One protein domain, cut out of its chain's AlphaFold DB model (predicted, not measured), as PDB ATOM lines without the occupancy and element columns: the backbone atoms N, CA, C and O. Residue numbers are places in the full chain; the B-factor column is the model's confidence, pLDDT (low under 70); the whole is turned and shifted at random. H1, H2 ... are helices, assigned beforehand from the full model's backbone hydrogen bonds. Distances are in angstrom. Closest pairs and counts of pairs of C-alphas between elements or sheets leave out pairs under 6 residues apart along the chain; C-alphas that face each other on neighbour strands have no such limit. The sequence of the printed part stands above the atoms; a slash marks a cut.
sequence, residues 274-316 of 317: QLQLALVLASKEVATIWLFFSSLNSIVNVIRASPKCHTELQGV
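Overview. This is residues 274 to 316 of the 317 residues of the protein "TTF-type domain-containing protein" of Prunus persica (UniProt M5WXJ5). An open bracket of three helices: H1 is one arm, the long H2 is the base, and the short H3 turns off at its other end. The printed part has 43 residues, 39 of them in three named helices, in the order H1, H2, H3 along the chain, with no named strand; the class is all helix. It is extended, with a radius of gyration of the C-alphas of 14.3 A and spans of 37 by 21 by 15 A.

Along the chain. Find C-alpha 274 at (-11.731, -23.386, 50.039); from there H1 runs to residue 285, 16.8 A. H2, residues 287 to 305, covers 26.5 A. H3, residues 307 to 314, ends at (-18.908, -45.585, 26.358).

Arrangement. Look at Lys 284 and Trp 290, the closest C-alphas of H1 and H2, 5.0 A apart: these helices only just touch, with 3 pairs of C-alphas within 8 A, only at the corner, about perpendicular at 75 degrees. At Ile 303 and Cys 309, 6.0 A, H2 and H3 likewise only just touch, with 3 pairs, only at the corner, about perpendicular at 81 degrees. H1 and H3 are apart. In H1, H2 and H3 every O i to N i+4 pair is within hydrogen-bond range.

Size, cuts and confidence. The printed part has no cut, and both links are tight. Residues 307 to 316 are under 70 in pLDDT.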
ATOM      1  N   GLN A 274     -11.303 -23.613  48.651       76.75
ATOM      2  CA  GLN A 274     -11.731 -23.386  50.039       76.75
ATOM      3  C   GLN A 274     -13.261 -23.375  50.172       76.75
ATOM      4  O   GLN A 274     -13.807 -24.014  51.067       76.75
ATOM      5  N   LEU A 275     -13.958 -22.708  49.250       79.75
ATOM      6  CA  LEU A 275     -15.417 -22.694  49.197       79.75
ATOM      7  C   LEU A 275     -15.975 -24.091  48.919       79.75
ATOM      8  O   LEU A 275     -16.904 -24.515  49.597       79.75
ATOM      9  N   GLN A 276     -15.389 -24.825  47.969       83.75
ATOM     10  CA  GLN A 276     -15.792 -26.199  47.677       83.75
ATOM     11  C   GLN A 276     -15.634 -27.097  48.907       83.75
ATOM     12  O   GLN A 276     -16.555 -27.833  49.246       83.75
ATOM     13  N   LEU A 277     -14.499 -27.017  49.608       83.19
ATOM     14  CA  LEU A 277     -14.280 -27.757  50.849       83.19
ATOM     15  C   LEU A 277     -15.305 -27.375  51.918       83.19
ATOM     16  O   LEU A 277     -15.885 -28.265  52.536       83.19
ATOM     17  N   ALA A 278     -15.569 -26.082  52.105       86.69
ATOM     18  CA  ALA A 278     -16.560 -25.607  53.065       86.69
ATOM     19  C   ALA A 278     -17.970 -26.122  52.735       86.69
ATOM     20  O   ALA A 278     -18.663 -26.604  53.627       86.69
ATOM     21  N   LEU A 279     -18.372 -26.092  51.460       86.00
ATOM     22  CA  LEU A 279     -19.653 -26.631  50.996       86.00
ATOM     23  C   LEU A 279     -19.740 -28.145  51.199       86.00
ATOM     24  O   LEU A 279     -20.748 -28.639  51.700       86.00
ATOM     25  N   VAL A 280     -18.682 -28.888  50.858       86.12
ATOM     26  CA  VAL A 280     -18.628 -30.340  51.065       86.12
ATOM     27  C   VAL A 280     -18.734 -30.668  52.553       86.12
ATOM     28  O   VAL A 280     -19.523 -31.534  52.920       86.12
ATOM     29  N   LEU A 281     -17.997 -29.971  53.418       86.94
ATOM     30  CA  LEU A 281     -18.071 -30.172  54.866       86.94
ATOM     31  C   LEU A 281     -19.465 -29.839  55.407       86.94
ATOM     32  O   LEU A 281     -20.068 -30.683  56.058       86.94
ATOM     33  N   ALA A 282     -20.027 -28.683  55.051       88.44
ATOM     34  CA  ALA A 282     -21.376 -28.297  55.464       88.44
ATOM     35  C   ALA A 282     -22.443 -29.302  54.992       88.44
ATOM     36  O   ALA A 282     -23.367 -29.623  55.733       88.44
ATOM     37  N   SER A 283     -22.301 -29.850  53.781       86.75
ATOM     38  CA  SER A 283     -23.231 -30.856  53.250       86.75
ATOM     39  C   SER A 283     -23.171 -32.191  53.997       86.75
ATOM     40  O   SER A 283     -24.181 -32.887  54.077       86.75
ATOM     41  N   LYS A 284     -22.009 -32.540  54.570       86.19
ATOM     42  CA  LYS A 284     -21.836 -33.750  55.388       86.19
ATOM     43  C   LYS A 284     -22.508 -33.626  56.754       86.19
ATOM     44  O   LYS A 284     -22.972 -34.633  57.273       86.19
ATOM     45  N   GLU A 285     -22.599 -32.415  57.300       91.50
ATOM     46  CA  GLU A 285     -23.273 -32.153  58.582       91.50
ATOM     47  C   GLU A 285     -24.808 -32.254  58.473       91.50
ATOM     48  O   GLU A 285     -25.502 -32.501  59.459       91.50
ATOM     49  N   VAL A 286     -25.368 -32.107  57.267       93.75
ATOM     50  CA  VAL A 286     -26.809 -32.254  57.026       93.75
ATOM     51  C   VAL A 286     -27.126 -33.698  56.636       93.75
ATOM     52  O   VAL A 286     -26.971 -34.089  55.478       93.75
ATOM     53  N   ALA A 287     -27.637 -34.482  57.590       91.12
ATOM     54  CA  ALA A 287     -27.880 -35.924  57.440       91.12
ATOM     55  C   ALA A 287     -28.622 -36.313  56.146       91.12
ATOM     56  O   ALA A 287     -28.221 -37.255  55.466       91.12
ATOM     57  N   THR A 288     -29.674 -35.578  55.768       91.69
ATOM     58  CA  THR A 288     -30.461 -35.852  54.551       91.69
ATOM     59  C   THR A 288     -29.643 -35.682  53.270       91.69
ATOM     60  O   THR A 288     -29.748 -36.496  52.354       91.69
ATOM     61  N   ILE A 289     -28.809 -34.642  53.208       87.06
ATOM     62  CA  ILE A 289     -27.955 -34.347  52.052       87.06
ATOM     63  C   ILE A 289     -26.819 -35.370  51.979       87.06
ATOM     64  O   ILE A 289     -26.542 -35.919  50.911       87.06
ATOM     65  N   TRP A 290     -26.209 -35.682  53.123       90.56
ATOM     66  CA  TRP A 290     -25.174 -36.703  53.215       90.56
ATOM     67  C   TRP A 290     -25.673 -38.080  52.757       90.56
ATOM     68  O   TRP A 290     -25.024 -38.716  51.926       90.56
ATOM     69  N   LEU A 291     -26.848 -38.511  53.231       90.19
ATOM     70  CA  LEU A 291     -27.490 -39.765  52.817       90.19
ATOM     71  C   LEU A 291     -27.697 -39.810  51.300       90.19
ATOM     72  O   LEU A 291     -27.311 -40.788  50.663       90.19
ATOM     73  N   PHE A 292     -28.237 -38.738  50.713       91.25
ATOM     74  CA  PHE A 292     -28.448 -38.638  49.268       91.25
ATOM     75  C   PHE A 292     -27.144 -38.825  48.475       91.25
ATOM     76  O   PHE A 292     -27.068 -39.692  47.601       91.25
ATOM     77  N   PHE A 293     -26.094 -38.061  48.800       87.31
ATOM     78  CA  PHE A 293     -24.813 -38.162  48.094       87.31
ATOM     79  C   PHE A 293     -24.095 -39.489  48.358       87.31
ATOM     80  O   PHE A 293     -23.444 -40.014  47.454       87.31
ATOM     81  N   SER A 294     -24.238 -40.072  49.550       87.06
ATOM     82  CA  SER A 294     -23.689 -41.393  49.860       87.06
ATOM     83  C   SER A 294     -24.355 -42.486  49.022       87.06
ATOM     84  O   SER A 294     -23.663 -43.335  48.463       87.06
ATOM     85  N   SER A 295     -25.684 -42.458  48.886       89.44
ATOM     86  CA  SER A 295     -26.416 -43.391  48.022       89.44
ATOM     87  C   SER A 295     -26.018 -43.236  46.555       89.44
ATOM     88  O   SER A 295     -25.756 -44.236  45.887       89.44
ATOM     89  N   LEU A 296     -25.904 -41.998  46.067       89.00
ATOM     90  CA  LEU A 296     -25.450 -41.713  44.704       89.00
ATOM     91  C   LEU A 296     -24.035 -42.259  44.457       89.00
ATOM     92  O   LEU A 296     -23.797 -42.934  43.457       89.00
ATOM     93  N   ASN A 297     -23.106 -42.027  45.389       87.12
ATOM     94  CA  ASN A 297     -21.731 -42.509  45.283       87.12
ATOM     95  C   ASN A 297     -21.663 -44.045  45.260       87.12
ATOM     96  O   ASN A 297     -20.906 -44.617  44.480       87.12
ATOM     97  N   SER A 298     -22.491 -44.727  46.057       87.00
ATOM     98  CA  SER A 298     -22.613 -46.189  46.019       87.00
ATOM     99  C   SER A 298     -23.091 -46.695  44.656       87.00
ATOM    100  O   SER A 298     -22.504 -47.636  44.126       87.00
ATOM    101  N   ILE A 299     -24.096 -46.051  44.051       86.69
ATOM    102  CA  ILE A 299     -24.577 -46.395  42.701       86.69
ATOM    103  C   ILE A 299     -23.455 -46.213  41.671       86.69
ATOM    104  O   ILE A 299     -23.180 -47.125  40.892       86.69
ATOM    105  N   VAL A 300     -22.763 -45.069  41.697       83.50
ATOM    106  CA  VAL A 300     -21.647 -44.775  40.783       83.50
ATOM    107  C   VAL A 300     -20.522 -45.800  40.933       83.50
ATOM    108  O   VAL A 300     -20.018 -46.299  39.930       83.50
ATOM    109  N   ASN A 301     -20.154 -46.162  42.162       83.38
ATOM    110  CA  ASN A 301     -19.104 -47.150  42.416       83.38
ATOM    111  C   ASN A 301     -19.478 -48.542  41.900       83.38
ATOM    112  O   ASN A 301     -18.632 -49.208  41.309       83.38
ATOM    113  N   VAL A 302     -20.734 -48.969  42.065       84.88
ATOM    114  CA  VAL A 302     -21.229 -50.247  41.522       84.88
ATOM    115  C   VAL A 302     -21.183 -50.247  39.993       84.88
ATOM    116  O   VAL A 302     -20.701 -51.210  39.396       84.88
ATOM    117  N   ILE A 303     -21.619 -49.159  39.352       78.81
ATOM    118  CA  ILE A 303     -21.578 -49.018  37.888       78.81
ATOM    119  C   ILE A 303     -20.128 -49.024  37.387       78.81
ATOM    120  O   ILE A 303     -19.817 -49.726  36.428       78.81
ATOM    121  N   ARG A 304     -19.224 -48.296  38.054       71.88
ATOM    122  CA  ARG A 304     -17.807 -48.197  37.666       71.88
ATOM    123  C   ARG A 304     -17.029 -49.492  37.910       71.88
ATOM    124  O   ARG A 304     -16.093 -49.779  37.173       71.88
ATOM    125  N   ALA A 305     -17.404 -50.270  38.923       74.12
ATOM    126  CA  ALA A 305     -16.804 -51.571  39.215       74.12
ATOM    127  C   ALA A 305     -17.259 -52.679  38.248       74.12
ATOM    128  O   ALA A 305     -16.627 -53.733  38.210       74.12
ATOM    129  N   SER A 306     -18.326 -52.458  37.470       76.19
ATOM    130  CA  SER A 306     -18.805 -53.378  36.435       76.19
ATOM    131  C   SER A 306     -18.158 -53.049  35.082       76.19
ATOM    132  O   SER A 306     -18.537 -52.059  34.447       76.19
ATOM    133  N   PRO A 307     -17.240 -53.891  34.567       63.38
ATOM    134  CA  PRO A 307     -16.620 -53.669  33.263       63.38
ATOM    135  C   PRO A 307     -17.663 -53.611  32.144       63.38
ATOM    136  O   PRO A 307     -17.516 -52.836  31.213       63.38
ATOM    137  N   LYS A 308     -18.749 -54.387  32.268       67.88
ATOM    138  CA  LYS A 308     -19.822 -54.491  31.271       67.88
ATOM    139  C   LYS A 308     -20.652 -53.204  31.164       67.88
ATOM    140  O   LYS A 308     -20.911 -52.742  30.060       67.88
ATOM    141  N   CYS A 309     -20.990 -52.586  32.300       60.22
ATOM    142  CA  CYS A 309     -21.704 -51.304  32.322       60.22
ATOM    143  C   CYS A 309     -20.824 -50.149  31.821       60.22
ATOM    144  O   CYS A 309     -21.322 -49.230  31.179       60.22
ATOM    145  N   HIS A 310     -19.513 -50.209  32.076       61.81
ATOM    146  CA  HIS A 310     -18.561 -49.218  31.580       61.81
ATOM    147  C   HIS A 310     -18.447 -49.239  30.045       61.81
ATOM    148  O   HIS A 310     -18.437 -48.178  29.421       61.81
ATOM    149  N   THR A 311     -18.405 -50.422  29.419       60.09
ATOM    150  CA  THR A 311     -18.365 -50.546  27.949       60.09
ATOM    151  C   THR A 311     -19.673 -50.101  27.293       60.09
ATOM    152  O   THR A 311     -19.638 -49.444  26.256       60.09
ATOM    153  N   GLU A 312     -20.823 -50.422  27.895       66.44
ATOM    154  CA  GLU A 312     -22.141 -50.009  27.390       66.44
ATOM    155  C   GLU A 312     -22.348 -48.487  27.473       66.44
ATOM    156  O   GLU A 312     -22.893 -47.902  26.544       66.44
ATOM    157  N   LEU A 313     -21.851 -47.819  28.522       59.19
ATOM    158  CA  LEU A 313     -21.914 -46.354  28.652       59.19
ATOM    159  C   LEU A 313     -20.997 -45.617  27.662       59.19
ATOM    160  O   LEU A 313     -21.373 -44.560  27.162       59.19
ATOM    161  N   GLN A 314     -19.817 -46.166  27.355       56.78
ATOM    162  CA  GLN A 314     -18.908 -45.585  26.358       56.78
ATOM    163  C   GLN A 314     -19.396 -45.768  24.915       56.78
ATOM    164  O   GLN A 314     -19.033 -44.974  24.058       56.78
ATOM    165  N   GLY A 315     -20.223 -46.782  24.637       51.06
ATOM    166  CA  GLY A 315     -20.804 -47.017  23.309       51.06
ATOM    167  C   GLY A 315     -21.984 -46.106  22.942       51.06
ATOM    168  O   GLY A 315     -22.490 -46.207  21.828       51.06
ATOM    169  N   VAL A 316     -22.441 -45.256  23.869       52.94
ATOM    170  CA  VAL A 316     -23.580 -44.331  23.690       52.94
ATOM    171  C   VAL A 316     -23.123 -42.871  23.472       52.94
ATOM    172  O   VAL A 316     -23.955 -42.022  23.151       52.94
TER     173      VAL A 316